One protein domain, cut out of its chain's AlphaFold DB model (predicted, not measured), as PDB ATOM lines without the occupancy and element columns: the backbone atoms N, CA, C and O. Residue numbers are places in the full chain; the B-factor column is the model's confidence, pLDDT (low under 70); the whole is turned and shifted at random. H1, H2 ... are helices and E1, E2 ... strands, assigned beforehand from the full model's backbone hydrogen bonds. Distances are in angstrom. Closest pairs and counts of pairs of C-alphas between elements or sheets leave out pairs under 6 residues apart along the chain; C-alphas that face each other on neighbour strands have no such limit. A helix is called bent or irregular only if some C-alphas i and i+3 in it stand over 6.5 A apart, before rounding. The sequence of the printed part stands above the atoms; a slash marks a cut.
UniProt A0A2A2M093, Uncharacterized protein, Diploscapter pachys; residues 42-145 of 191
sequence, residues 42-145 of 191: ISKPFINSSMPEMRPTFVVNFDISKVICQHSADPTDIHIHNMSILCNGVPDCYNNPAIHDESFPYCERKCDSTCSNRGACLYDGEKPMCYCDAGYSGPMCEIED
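Overview. This is residues 42 to 145 of the 191 residues of an uncharacterized protein of Diploscapter pachys (UniProt A0A2A2M093). There is little regular structure: two small antiparallel sheets, the meander E1-E2-E3, each strand the antiparallel neighbour of the one before, and the hairpin E4-E5, have short H1 between them. The 104 printed residues, 29 in named elements, run E1 E2 E3 H1 E4 E5, mostly strand. The whole is compact, radius of gyration of the C-alphas 14.1 A, spanning 45 by 26 by 22 A.

Along the chain. Find C-alpha 58 at (116.918, 107.442, 190.214), where E1, residues 58 to 61, begins. Then meet E2, 66 to 70; E3, 78 to 82, 13.7 A long; H1, 83 to 87; E4, 119 to 123; and E5, 128 to 132, ending at (105.591, 95.233, 182.184).

Arrangement. Look for N 67 and O 81 of E2 and E3, 3.0 A, within hydrogen-bond range. H1, only just irregular, C-alphas 84 and 87 being 6.6 A apart, has 0 of 1 O i to N i+4 and 1 of 2 O i to N i+3 pairs within range. It only grazes the larger sheet, with residues 83 to 86.

Size, cuts and confidence. The printed part has no cut. H1 to E4 is a long link. pLDDT is under 70 in 28 residues, among them 42 to 56.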
ATOM      1  N   ILE A  42     118.439 103.069 182.217       59.50
ATOM      2  CA  ILE A  42     118.478 104.532 182.169       59.50
ATOM      3  C   ILE A  42     118.700 105.036 183.594       59.50
ATOM      4  O   ILE A  42     117.896 104.781 184.490       59.50
ATOM      5  N   SER A  43     119.780 105.783 183.808       55.03
ATOM      6  CA  SER A  43     120.029 106.502 185.060       55.03
ATOM      7  C   SER A  43     120.317 107.964 184.753       55.03
ATOM      8  O   SER A  43     121.106 108.246 183.848       55.03
ATOM      9  N   LYS A  44     119.732 108.885 185.520       54.38
ATOM     10  CA  LYS A  44     120.025 110.316 185.400       54.38
ATOM     11  C   LYS A  44     120.641 110.855 186.681       54.38
ATOM     12  O   LYS A  44     120.005 110.781 187.728       54.38
ATOM     13  N   PRO A  45     121.840 111.450 186.615       47.34
ATOM     14  CA  PRO A  45     122.340 112.263 187.705       47.34
ATOM     15  C   PRO A  45     121.785 113.690 187.560       47.34
ATOM     16  O   PRO A  45     122.217 114.446 186.694       47.34
ATOM     17  N   PHE A  46     120.838 114.085 188.410       47.00
ATOM     18  CA  PHE A  46     120.477 115.500 188.561       47.00
ATOM     19  C   PHE A  46     121.613 116.209 189.310       47.00
ATOM     20  O   PHE A  46     121.932 115.816 190.431       47.00
ATOM     21  N   ILE A  47     122.268 117.215 188.714       49.91
ATOM     22  CA  ILE A  47     123.406 117.892 189.362       49.91
ATOM     23  C   ILE A  47     123.346 119.413 189.223       49.91
ATOM     24  O   ILE A  47     123.298 119.958 188.122       49.91
ATOM     25  N   ASN A  48     123.518 120.074 190.370       39.44
ATOM     26  CA  ASN A  48     124.256 121.325 190.518       39.44
ATOM     27  C   ASN A  48     125.715 120.974 190.886       39.44
ATOM     28  O   ASN A  48     125.948 120.278 191.875       39.44
ATOM     29  N   SER A  49     126.697 121.420 190.093       51.44
ATOM     30  CA  SER A  49     128.106 120.970 190.143       51.44
ATOM     31  C   SER A  49     128.840 121.234 191.464       51.44
ATOM     32  O   SER A  49     129.974 120.797 191.635       51.44
ATOM     33  N   SER A  50     128.214 121.955 192.390       54.16
ATOM     34  CA  SER A  50     128.774 122.326 193.690       54.16
ATOM     35  C   SER A  50     128.583 121.272 194.792       54.16
ATOM     36  O   SER A  50     129.298 121.331 195.788       54.16
ATOM     37  N   MET A  51     127.675 120.296 194.627       51.50
ATOM     38  CA  MET A  51     127.351 119.283 195.651       51.50
ATOM     39  C   MET A  51     127.117 117.887 195.028       51.50
ATOM     40  O   MET A  51     125.975 117.490 194.799       51.50
ATOM     41  N   PRO A  52     128.185 117.116 194.748       53.97
ATOM     42  CA  PRO A  52     128.087 115.807 194.094       53.97
ATOM     43  C   PRO A  52     127.502 114.688 194.976       53.97
ATOM     44  O   PRO A  52     126.988 113.724 194.419       53.97
ATOM     45  N   GLU A  53     127.540 114.828 196.305       52.72
ATOM     46  CA  GLU A  53     127.017 113.862 197.297       52.72
ATOM     47  C   GLU A  53     125.488 113.963 197.501       52.72
ATOM     48  O   GLU A  53     124.877 113.084 198.096       52.72
ATOM     49  N   MET A  54     124.843 115.022 196.993       52.91
ATOM     50  CA  MET A  54     123.387 115.239 197.081       52.91
ATOM     51  C   MET A  54     122.666 114.913 195.767       52.91
ATOM     52  O   MET A  54     121.674 115.550 195.410       52.91
ATOM     53  N   ARG A  55     123.177 113.943 195.001       59.84
ATOM     54  CA  ARG A  55     122.506 113.486 193.778       59.84
ATOM     55  C   ARG A  55     121.303 112.629 194.157       59.84
ATOM     56  O   ARG A  55     121.496 111.587 194.790       59.84
ATOM     57  N   PRO A  56     120.078 112.999 193.751       61.88
ATOM     58  CA  PRO A  56     118.967 112.091 193.913       61.88
ATOM     59  C   PRO A  56     119.197 110.855 193.049       61.88
ATOM     60  O   PRO A  56     119.425 110.956 191.841       61.88
ATOM     61  N   THR A  57     119.190 109.687 193.686       75.62
ATOM     62  CA  THR A  57     119.345 108.415 192.982       75.62
ATOM     63  C   THR A  57     118.021 108.066 192.326       75.62
ATOM     64  O   THR A  57     117.019 107.889 193.018       75.62
ATOM     65  N   PHE A  58     118.025 107.973 190.998       82.69
ATOM     66  CA  PHE A  58     116.918 107.442 190.214       82.69
ATOM     67  C   PHE A  58     117.467 106.598 189.065       82.69
ATOM     68  O   PHE A  58     118.161 107.098 188.171       82.69
ATOM     69  N   VAL A  59     117.179 105.303 189.105       85.19
ATOM     70  CA  VAL A  59     117.657 104.319 188.135       85.19
ATOM     71  C   VAL A  59     116.479 103.470 187.697       85.19
ATOM     72  O   VAL A  59     115.764 102.921 188.528       85.19
ATOM     73  N   VAL A  60     116.309 103.315 186.391       83.94
ATOM     74  CA  VAL A  60     115.348 102.379 185.813       83.94
ATOM     75  C   VAL A  60     116.113 101.324 185.044       83.94
ATOM     76  O   VAL A  60     116.922 101.639 184.174       83.94
ATOM     77  N   ASN A  61     115.867 100.064 185.380       82.06
ATOM     78  CA  ASN A  61     116.403  98.920 184.668       82.06
ATOM     79  C   ASN A  61     115.240  98.167 184.020       82.06
ATOM     80  O   ASN A  61     114.488  97.459 184.697       82.06
ATOM     81  N   PHE A  62     115.091  98.349 182.710       81.62
ATOM     82  CA  PHE A  62     114.005  97.758 181.937       81.62
ATOM     83  C   PHE A  62     114.178  96.247 181.758       81.62
ATOM     84  O   PHE A  62     113.179  95.540 181.703       81.62
ATOM     85  N   ASP A  63     115.409  95.724 181.758       76.44
ATOM     86  CA  ASP A  63     115.640  94.288 181.546       76.44
ATOM     87  C   ASP A  63     115.162  93.438 182.729       76.44
ATOM     88  O   ASP A  63     114.718  92.307 182.548       76.44
ATOM     89  N   ILE A  64     115.237  93.983 183.947       78.94
ATOM     90  CA  ILE A  64     114.724  93.325 185.162       78.94
ATOM     91  C   ILE A  64     113.413  93.940 185.661       78.94
ATOM     92  O   ILE A  64     112.907  93.530 186.706       78.94
ATOM     93  N   SER A  65     112.870  94.923 184.935       84.56
ATOM     94  CA  SER A  65     111.623  95.619 185.276       84.56
ATOM     95  C   SER A  65     111.633  96.231 186.688       84.56
ATOM     96  O   SER A  65     110.700  96.038 187.473       84.56
ATOM     97  N   LYS A  66     112.718  96.941 187.035       87.06
ATOM     98  CA  LYS A  66     112.897  97.578 188.353       87.06
ATOM     99  C   LYS A  66     113.177  99.068 188.262       87.06
ATOM    100  O   LYS A  66     113.883  99.533 187.369       87.06
ATOM    101  N   VAL A  67     112.683  99.778 189.267       88.56
ATOM    102  CA  VAL A  67     112.946 101.195 189.510       88.56
ATOM    103  C   VAL A  67     113.612 101.313 190.870       88.56
ATOM    104  O   VAL A  67     113.136 100.746 191.847       88.56
ATOM    105  N   ILE A  68     114.725 102.026 190.943       89.06
ATOM    106  CA  ILE A  68     115.431 102.317 192.185       89.06
ATOM    107  C   ILE A  68     115.379 103.821 192.368       89.06
ATOM    108  O   ILE A  68     115.870 104.557 191.510       89.06
ATOM    109  N   CYS A  69     114.781 104.279 193.461       88.88
ATOM    110  CA  CYS A  69     114.649 105.702 193.724       88.88
ATOM    111  C   CYS A  69     114.717 106.036 195.213       88.88
ATOM    112  O   CYS A  69     114.496 105.176 196.066       88.88
ATOM    113  N   GLN A  70     115.020 107.298 195.513       89.06
ATOM    114  CA  GLN A  70     114.912 107.835 196.867       89.06
ATOM    115  C   GLN A  70     113.459 108.135 197.241       89.06
ATOM    116  O   GLN A  70     112.689 108.609 196.401       89.06
ATOM    117  N   HIS A  71     113.101 107.894 198.500       90.75
ATOM    118  CA  HIS A  71     111.772 108.165 199.071       90.75
ATOM    119  C   HIS A  71     111.687 109.485 199.837       90.75
ATOM    120  O   HIS A  71     110.607 110.068 199.943       90.75
ATOM    121  N   SER A  72     112.824 110.029 200.261       87.94
ATOM    122  CA  SER A  72     112.910 111.334 200.910       87.94
ATOM    123  C   SER A  72     114.142 112.119 200.455       87.94
ATOM    124  O   SER A  72     114.861 111.723 199.539       87.94
ATOM    125  N   ALA A  73     114.376 113.269 201.091       83.31
ATOM    126  CA  ALA A  73     115.589 114.058 200.896       83.31
ATOM    127  C   ALA A  73     116.850 113.379 201.468       83.31
ATOM    128  O   ALA A  73     117.957 113.850 201.205       83.31
ATOM    129  N   ASP A  74     116.694 112.317 202.270       83.50
ATOM    130  CA  ASP A  74     117.813 111.529 202.779       83.50
ATOM    131  C   ASP A  74     118.386 110.650 201.650       83.50
ATOM    132  O   ASP A  74     117.668 109.818 201.088       83.50
ATOM    133  N   PRO A  75     119.679 110.787 201.304       78.88
ATOM    134  CA  PRO A  75     120.274 110.015 200.224       78.88
ATOM    135  C   PRO A  75     120.348 108.509 200.506       78.88
ATOM    136  O   PRO A  75     120.547 107.738 199.568       78.88
ATOM    137  N   THR A  76     120.201 108.091 201.767       82.00
ATOM    138  CA  THR A  76     120.230 106.685 202.193       82.00
ATOM    139  C   THR A  76     118.865 106.002 202.131       82.00
ATOM    140  O   THR A  76     118.797 104.772 202.144       82.00
ATOM    141  N   ASP A  77     117.788 106.778 202.004       88.31
ATOM    142  CA  ASP A  77     116.406 106.307 201.934       88.31
ATOM    143  C   ASP A  77     116.062 105.807 200.518       88.31
ATOM    144  O   ASP A  77     115.284 106.413 199.778       88.31
ATOM    145  N   ILE A  78     116.742 104.732 200.103       88.62
ATOM    146  CA  ILE A  78     116.685 104.154 198.755       88.62
ATOM    147  C   ILE A  78     115.792 102.921 198.746       88.62
ATOM    148  O   ILE A  78     116.013 101.960 199.483       88.62
ATOM    149  N   HIS A  79     114.823 102.917 197.838       90.75
ATOM    150  CA  HIS A  79     113.858 101.843 197.687       90.75
ATOM    151  C   HIS A  79     113.901 101.250 196.279       90.75
ATOM    152  O   HIS A  79     114.182 101.935 195.293       90.75
ATOM    153  N   ILE A  80     113.606  99.951 196.198       90.94
ATOM    154  CA  ILE A  80     113.481  99.203 194.947       90.94
ATOM    155  C   ILE A  80     112.003  98.910 194.713       90.94
ATOM    156  O   ILE A  80     111.339  98.319 195.563       90.94
ATOM    157  N   HIS A  81     111.522  99.264 193.530       91.69
ATOM    158  CA  HIS A  81     110.136  99.137 193.104       91.69
ATOM    159  C   HIS A  81     110.019  98.361 191.802       91.69
ATOM    160  O   HIS A  81     110.996  98.149 191.077       91.69
ATOM    161  N   ASN A  82     108.793  97.947 191.508       91.56
ATOM    162  CA  ASN A  82     108.417  97.448 190.194       91.56
ATOM    163  C   ASN A  82     108.256  98.599 189.194       91.56
ATOM    164  O   ASN A  82     108.167  99.761 189.579       91.56
ATOM    165  N   MET A  83     108.214  98.275 187.905       89.81
ATOM    166  CA  MET A  83     108.086  99.263 186.835       89.81
ATOM    167  C   MET A  83     106.768 100.049 186.915       89.81
ATOM    168  O   MET A  83     106.748 101.246 186.638       89.81
ATOM    169  N   SER A  84     105.687  99.402 187.352       90.88
ATOM    170  CA  SER A  84     104.334  99.963 187.455       90.88
ATOM    171  C   SER A  84     104.209 101.253 188.269       90.88
ATOM    172  O   SER A  84     103.255 102.002 188.054       90.88
ATOM    173  N   ILE A  85     105.173 101.579 189.138       89.44
ATOM    174  CA  ILE A  85     105.137 102.826 189.917       89.44
ATOM    175  C   ILE A  85     105.387 104.088 189.078       89.44
ATOM    176  O   ILE A  85     105.034 105.183 189.497       89.44
ATOM    177  N   LEU A  86     105.991 103.980 187.886       86.44
ATOM    178  CA  LEU A  86     106.429 105.169 187.141       86.44
ATOM    179  C   LEU A  86     105.275 106.069 186.683       86.44
ATOM    180  O   LEU A  86     105.435 107.288 186.668       86.44
ATOM    181  N   CYS A  87     104.139 105.472 186.309       83.69
ATOM    182  CA  CYS A  87     103.000 106.163 185.693       83.69
ATOM    183  C   CYS A  87     101.653 105.824 186.347       83.69
ATOM    184  O   CYS A  87     100.604 105.974 185.724       83.69
ATOM    185  N   ASN A  88     101.658 105.384 187.607       85.50
ATOM    186  CA  ASN A  88     100.438 105.091 188.371       85.50
ATOM    187  C   ASN A  88      99.737 106.357 188.922       85.50
ATOM    188  O   ASN A  88      98.664 106.255 189.514       85.50
ATOM    189  N   GLY A  89     100.334 107.542 188.747       81.38
ATOM    190  CA  GLY A  89      99.810 108.814 189.255       81.38
ATOM    191  C   GLY A  89     100.042 109.052 190.752       81.38
ATOM    192  O   GLY A  89      99.510 110.020 191.297       81.38
ATOM    193  N   VAL A  90     100.829 108.200 191.413       85.38
ATOM    194  CA  VAL A  90     101.208 108.307 192.824       85.38
ATOM    195  C   VAL A  90     102.658 108.806 192.917       85.38
ATOM    196  O   VAL A  90     103.518 108.368 192.153       85.38
ATOM    197  N   PRO A  91     102.973 109.749 193.823       84.88
ATOM    198  CA  PRO A  91     104.345 110.192 194.041       84.88
ATOM    199  C   PRO A  91     105.120 109.159 194.874       84.88
ATOM    200  O   PRO A  91     105.319 109.341 196.072       84.88
ATOM    201  N   ASP A  92     105.552 108.069 194.236       88.81
ATOM    202  CA  ASP A  92     106.295 106.981 194.892       88.81
ATOM    203  C   ASP A  92     107.778 107.294 195.122       88.81
ATOM    204  O   ASP A  92     108.427 106.622 195.912       88.81
ATOM    205  N   CYS A  93     108.339 108.290 194.439       88.19
ATOM    206  CA  CYS A  93     109.741 108.686 194.563       88.19
ATOM    207  C   CYS A  93     109.831 110.175 194.905       88.19
ATOM    208  O   CYS A  93     109.096 110.983 194.333       88.19
ATOM    209  N   TYR A  94     110.785 110.546 195.763       85.56
ATOM    210  CA  TYR A  94     111.050 111.932 196.161       85.56
ATOM    211  C   TYR A  94     111.302 112.844 194.950       85.56
ATOM    212  O   TYR A  94     110.803 113.963 194.904       85.56
ATOM    213  N   ASN A  95     112.017 112.334 193.939       76.88
ATOM    214  CA  ASN A  95     112.194 112.978 192.638       76.88
ATOM    215  C   ASN A  95     111.972 111.954 191.514       76.88
ATOM    216  O   ASN A  95     112.808 111.072 191.314       76.88
ATOM    217  N   ASN A  96     110.866 112.074 190.770       72.25
ATOM    218  CA  ASN A  96     110.571 111.233 189.607       72.25
ATOM    219  C   ASN A  96     110.794 112.010 188.283       72.25
ATOM    220  O   ASN A  96     109.971 112.863 187.939       72.25
ATOM    221  N   PRO A  97     111.867 111.728 187.512       66.12
ATOM    222  CA  PRO A  97     112.135 112.368 186.219       66.12
ATOM    223  C   PRO A  97     111.068 112.102 185.148       66.12
ATOM    224  O   PRO A  97     110.973 112.886 184.206       66.12
ATOM    225  N   ALA A  98     110.243 111.056 185.287       61.00
ATOM    226  CA  ALA A  98     109.205 110.702 184.310       61.00
ATOM    227  C   ALA A  98     108.089 111.755 184.160       61.00
ATOM    228  O   ALA A  98     107.254 111.644 183.264       61.00
ATOM    229  N   ILE A  99     108.070 112.774 185.028       57.78
ATOM    230  CA  ILE A  99     107.036 113.813 185.067       57.78
ATOM    231  C   ILE A  99     107.461 115.090 184.307       57.78
ATOM    232  O   ILE A  99     106.591 115.830 183.852       57.78
ATOM    233  N   HIS A 100     108.763 115.364 184.114       57.03
ATOM    234  CA  HIS A 100     109.221 116.685 183.636       57.03
ATOM    235  C   HIS A 100     110.478 116.708 182.744       57.03
ATOM    236  O   HIS A 100     111.081 117.770 182.590       57.03
ATOM    237  N   ASP A 101     110.891 115.593 182.139       62.47
ATOM    238  CA  ASP A 101     112.147 115.554 181.382       62.47
ATOM    239  C   ASP A 101     111.989 114.966 179.972       62.47
ATOM    240  O   ASP A 101     111.705 113.785 179.812       62.47
ATOM    241  N   GLU A 102     112.241 115.784 178.943       57.81
ATOM    242  CA  GLU A 102     112.157 115.399 177.522       57.81
ATOM    243  C   GLU A 102     113.165 114.315 177.114       57.81
ATOM    244  O   GLU A 102     113.015 113.678 176.076       57.81
ATOM    245  N   SER A 103     114.204 114.092 177.920       63.38
ATOM    246  CA  SER A 103     115.231 113.080 177.660       63.38
ATOM    247  C   SER A 103     115.023 111.790 178.462       63.38
ATOM    248  O   SER A 103     115.922 110.954 178.539       63.38
ATOM    249  N   PHE A 104     113.873 111.643 179.127       68.00
ATOM    250  CA  PHE A 104     113.438 110.408 179.777       68.00
ATOM    251  C   PHE A 104     112.073 109.990 179.202       68.00
ATOM    252  O   PHE A 104     111.240 110.868 178.980       68.00
ATOM    253  N   PRO A 105     111.812 108.689 178.964       70.69
ATOM    254  CA  PRO A 105     110.486 108.243 178.554       70.69
ATOM    255  C   PRO A 105     109.447 108.698 179.580       70.69
ATOM    256  O   PRO A 105     109.553 108.367 180.759       70.69
ATOM    257  N   TYR A 106     108.472 109.492 179.159       79.12
ATOM    258  CA  TYR A 106     107.539 110.145 180.076       79.12
ATOM    259  C   TYR A 106     106.157 109.506 180.002       79.12
ATOM    260  O   TYR A 106     105.805 108.827 179.035       79.12
ATOM    261  N   CYS A 107     105.354 109.730 181.037       80.69
ATOM    262  CA  CYS A 107     103.968 109.285 181.041       80.69
ATOM    263  C   CYS A 107     103.156 110.171 180.081       80.69
ATOM    264  O   CYS A 107     102.904 111.344 180.371       80.69
ATOM    265  N   GLU A 108     102.740 109.644 178.926       74.94
ATOM    266  CA  GLU A 108     101.911 110.396 177.978       74.94
ATOM    267  C   GLU A 108     100.414 110.226 178.288       74.94
ATOM    268  O   GLU A 108      99.917 109.122 178.506       74.94
ATOM    269  N   ARG A 109      99.641 111.322 178.222       65.75
ATOM    270  CA  ARG A 109      98.172 111.306 178.406       65.75
ATOM    271  C   ARG A 109      97.407 110.417 177.408       65.75
ATOM    272  O   ARG A 109      96.217 110.207 177.615       65.75
ATOM    273  N   LYS A 110      98.044 109.962 176.323       62.03
ATOM    274  CA  LYS A 110      97.450 109.125 175.264       62.03
ATOM    275  C   LYS A 110      97.599 107.618 175.492       62.03
ATOM    276  O   LYS A 110      97.218 106.844 174.618       62.03
ATOM    277  N   CYS A 111      98.133 107.191 176.631       67.06
ATOM    278  CA  CYS A 111      98.062 105.792 177.024       67.06
ATOM    279  C   CYS A 111      96.588 105.397 177.239       67.06
ATOM    280  O   CYS A 111      96.030 105.610 178.310       67.06
ATOM    281  N   ASP A 112      95.947 104.847 176.203       64.19
ATOM    282  CA  ASP A 112      94.588 104.278 176.272       64.19
ATOM    283  C   ASP A 112      94.539 103.024 177.166       64.19
ATOM    284  O   ASP A 112      93.468 102.569 177.567       64.19
ATOM    285  N   SER A 113      95.704 102.453 177.488       65.69
ATOM    286  CA  SER A 113      95.854 101.275 178.330       65.69
ATOM    287  C   SER A 113      96.535 101.608 179.656       65.69
ATOM    288  O   SER A 113      97.502 102.364 179.727       65.69
ATOM    289  N   THR A 114      96.069 100.967 180.727       75.81
ATOM    290  CA  THR A 114      96.731 100.992 182.040       75.81
ATOM    291  C   THR A 114      97.838  99.941 182.152       75.81
ATOM    292  O   THR A 114      98.234  99.589 183.260       75.81
ATOM    293  N   CYS A 115      98.289  99.367 181.027       89.06
ATOM    294  CA  CYS A 115      99.155  98.182 180.993       89.06
ATOM    295  C   CYS A 115      98.677  97.094 181.976       89.06
ATOM    296  O   CYS A 115      99.456  96.547 182.754       89.06
ATOM    297  N   SER A 116      97.357  96.869 182.023       89.31
ATOM    298  CA  SER A 116      96.687  95.945 182.953       89.31
ATOM    299  C   SER A 116      97.011  96.171 184.441       89.31
ATOM    300  O   SER A 116      96.882  95.252 185.245       89.31
ATOM    301  N   ASN A 117      97.427  97.385 184.824       88.81
ATOM    302  CA  ASN A 117      97.977  97.735 186.143       88.81
ATOM    303  C   ASN A 117      99.182  96.870 186.562       88.81
ATOM    304  O   ASN A 117      99.443  96.689 187.748       88.81
ATOM    305  N   ARG A 118      99.891  96.302 185.583       91.12
ATOM    306  CA  ARG A 118     101.005  95.356 185.735       91.12
ATOM    307  C   ARG A 118     102.235  95.841 184.967       91.12
ATOM    308  O   ARG A 118     103.029  95.042 184.487       91.12
ATOM    309  N   GLY A 119     102.358  97.152 184.794       90.25
ATOM    310  CA  GLY A 119     103.445  97.802 184.076       90.25
ATOM    311  C   GLY A 119     103.257  99.313 184.022       90.25
ATOM    312  O   GLY A 119     102.253  99.836 184.507       90.25
ATOM    313  N   ALA A 120     104.213 100.013 183.420       89.50
ATOM    314  CA  ALA A 120     104.124 101.444 183.150       89.50
ATOM    315  C   ALA A 120     104.024 101.711 181.648       89.50
ATOM    316  O   ALA A 120     104.787 101.153 180.859       89.50
ATOM    317  N   CYS A 121     103.103 102.593 181.258       88.38
ATOM    318  CA  CYS A 121     103.028 103.097 179.893       88.38
ATOM    319  C   CYS A 121     103.952 104.305 179.752       88.38
ATOM    320  O   CYS A 121     103.723 105.335 180.388       88.38
ATOM    321  N   LEU A 122     104.989 104.172 178.932       86.06
ATOM    322  CA  LEU A 122     105.960 105.231 178.685       86.06
ATOM    323  C   LEU A 122     105.958 105.596 177.203       86.06
ATOM    324  O   LEU A 122     105.797 104.734 176.337       86.06
ATOM    325  N   TYR A 123     106.148 106.880 176.921       82.81
ATOM    326  CA  TYR A 123     106.316 107.405 175.574       82.81
ATOM    327  C   TYR A 123     107.761 107.854 175.374       82.81
ATOM    328  O   TYR A 123     108.282 108.665 176.139       82.81
ATOM    329  N   ASP A 124     108.408 107.312 174.347       75.56
ATOM    330  CA  ASP A 124     109.814 107.558 174.018       75.56
ATOM    331  C   ASP A 124     110.025 108.653 172.957       75.56
ATOM    332  O   ASP A 124     111.164 108.958 172.609       75.56
ATOM    333  N   GLY A 125     108.947 109.261 172.450       76.69
ATOM    334  CA  GLY A 125     108.988 110.217 171.339       76.69
ATOM    335  C   GLY A 125     108.468 109.656 170.014       76.69
ATOM    336  O   GLY A 125     108.118 110.436 169.129       76.69
ATOM    337  N   GLU A 126     108.367 108.331 169.871       80.62
ATOM    338  CA  GLU A 126     107.815 107.691 168.676       80.62
ATOM    339  C   GLU A 126     106.435 107.097 168.952       80.62
ATOM    340  O   GLU A 126     105.464 107.423 168.258       80.62
ATOM    341  N   LYS A 127     106.323 106.239 169.971       80.06
ATOM    342  CA  LYS A 127     105.076 105.528 170.279       80.06
ATOM    343  C   LYS A 127     104.930 105.211 171.770       80.06
ATOM    344  O   LYS A 127     105.924 104.942 172.441       80.06
ATOM    345  N   PRO A 128     103.692 105.184 172.294       82.88
ATOM    346  CA  PRO A 128     103.450 104.721 173.653       82.88
ATOM    347  C   PRO A 128     103.654 103.205 173.717       82.88
ATOM    348  O   PRO A 128     103.123 102.462 172.886       82.88
ATOM    349  N   MET A 129     104.425 102.746 174.698       85.06
ATOM    350  CA  MET A 129     104.739 101.333 174.915       85.06
ATOM    351  C   MET A 129     104.555 100.969 176.390       85.06
ATOM    352  O   MET A 129     104.940 101.725 177.283       85.06
ATOM    353  N   CYS A 130     103.990  99.788 176.645       88.25
ATOM    354  CA  CYS A 130     103.919  99.223 177.987       88.25
ATOM    355  C   CYS A 130     105.223  98.506 178.348       88.25
ATOM    356  O   CYS A 130     105.671  97.611 177.630       88.25
ATOM    357  N   TYR A 131     105.787  98.869 179.496       88.25
ATOM    358  CA  TYR A 131     106.885  98.167 180.147       88.25
ATOM    359  C   TYR A 131     106.329  97.410 181.344       88.25
ATOM    360  O   TYR A 131     105.938  98.016 182.344       88.25
ATOM    361  N   CYS A 132     106.237  96.094 181.205       88.38
ATOM    362  CA  CYS A 132     105.591  95.233 182.184       88.38
ATOM    363  C   CYS A 132     106.438  95.044 183.440       88.38
ATOM    364  O   CYS A 132     107.657  95.179 183.418       88.38
ATOM    365  N   ASP A 133     105.772  94.728 184.542       90.19
ATOM    366  CA  ASP A 133     106.414  94.234 185.745       90.19
ATOM    367  C   ASP A 133     106.991  92.837 185.490       90.19
ATOM    368  O   ASP A 133     106.521  92.089 184.629       90.19
ATOM    369  N   ALA A 134     107.999  92.463 186.278       84.12
ATOM    370  CA  ALA A 134     108.556  91.118 186.223       84.12
ATOM    371  C   ALA A 134     107.445  90.073 186.434       84.12
ATOM    372  O   ALA A 134     106.677  90.172 187.392       84.12
ATOM    373  N   GLY A 135     107.386  89.074 185.552       80.25
ATOM    374  CA  GLY A 135     106.311  88.081 185.553       80.25
ATOM    375  C   GLY A 135     105.118  88.442 184.658       80.25
ATOM    376  O   GLY A 135     104.106  87.755 184.721       80.25
ATOM    377  N   TYR A 136     105.200  89.488 183.827       86.56
ATOM    378  CA  TYR A 136     104.142  89.844 182.877       86.56
ATOM    379  C   TYR A 136     104.691  90.205 181.494       86.56
ATOM    380  O   TYR A 136     105.818  90.678 181.352       86.56
ATOM    381  N   SER A 137     103.886  89.979 180.458       82.88
ATOM    382  CA  SER A 137     104.231  90.242 179.060       82.88
ATOM    383  C   SER A 137     102.994  90.537 178.201       82.88
ATOM    384  O   SER A 137     101.860  90.553 178.682       82.88
ATOM    385  N   GLY A 138     103.220  90.791 176.913       83.12
ATOM    386  CA  GLY A 138     102.192  91.216 175.963       83.12
ATOM    387  C   GLY A 138     102.153  92.739 175.782       83.12
ATOM    388  O   GLY A 138     102.731  93.474 176.586       83.12
ATOM    389  N   PRO A 139     101.506  93.243 174.714       84.75
ATOM    390  CA  PRO A 139     101.433  94.677 174.428       84.75
ATOM    391  C   PRO A 139     100.806  95.513 175.549       84.75
ATOM    392  O   PRO A 139     101.088  96.706 175.631       84.75
ATOM    393  N   MET A 140      99.965  94.903 176.389       87.81
ATOM    394  CA  MET A 140      99.258  95.544 177.498       87.81
ATOM    395  C   MET A 140      99.541  94.863 178.844       87.81
ATOM    396  O   MET A 140      98.784  95.074 179.794       87.81
ATOM    397  N   CYS A 141     100.606  94.061 178.947       89.88
ATOM    398  CA  CYS A 141     100.948  93.276 180.143       89.88
ATOM    399  C   CYS A 141      99.823  92.333 180.608       89.88
ATOM    400  O   CYS A 141      99.632  92.087 181.801       89.88
ATOM    401  N   GLU A 142      99.029  91.847 179.656       88.44
ATOM    402  CA  GLU A 142      97.869  90.991 179.882       88.44
ATOM    403  C   GLU A 142      98.236  89.511 180.064       88.44
ATOM    404  O   GLU A 142      97.430  88.733 180.574       88.44
ATOM    405  N   ILE A 143      99.446  89.126 179.659       85.56
ATOM    406  CA  ILE A 143      99.950  87.758 179.757       85.56
ATOM    407  C   ILE A 143     100.774  87.650 181.036       85.56
ATOM    408  O   ILE A 143     101.729  88.396 181.231       85.56
ATOM    409  N   GLU A 144     100.417  86.717 181.907       86.06
ATOM    410  CA  GLU A 144     101.220  86.369 183.079       86.06
ATOM    411  C   GLU A 144     102.311  85.379 182.662       86.06
ATOM    412  O   GLU A 144     102.023  84.332 182.082       86.06
ATOM    413  N   ASP A 145     103.562  85.755 182.903       80.31
ATOM    414  CA  ASP A 145     104.728  84.908 182.704       80.31
ATOM    415  C   ASP A 145     104.856  83.956 183.895       80.31
ATOM    416  O   ASP A 145     105.105  84.361 185.035       80.31
TER     417      ASP A 145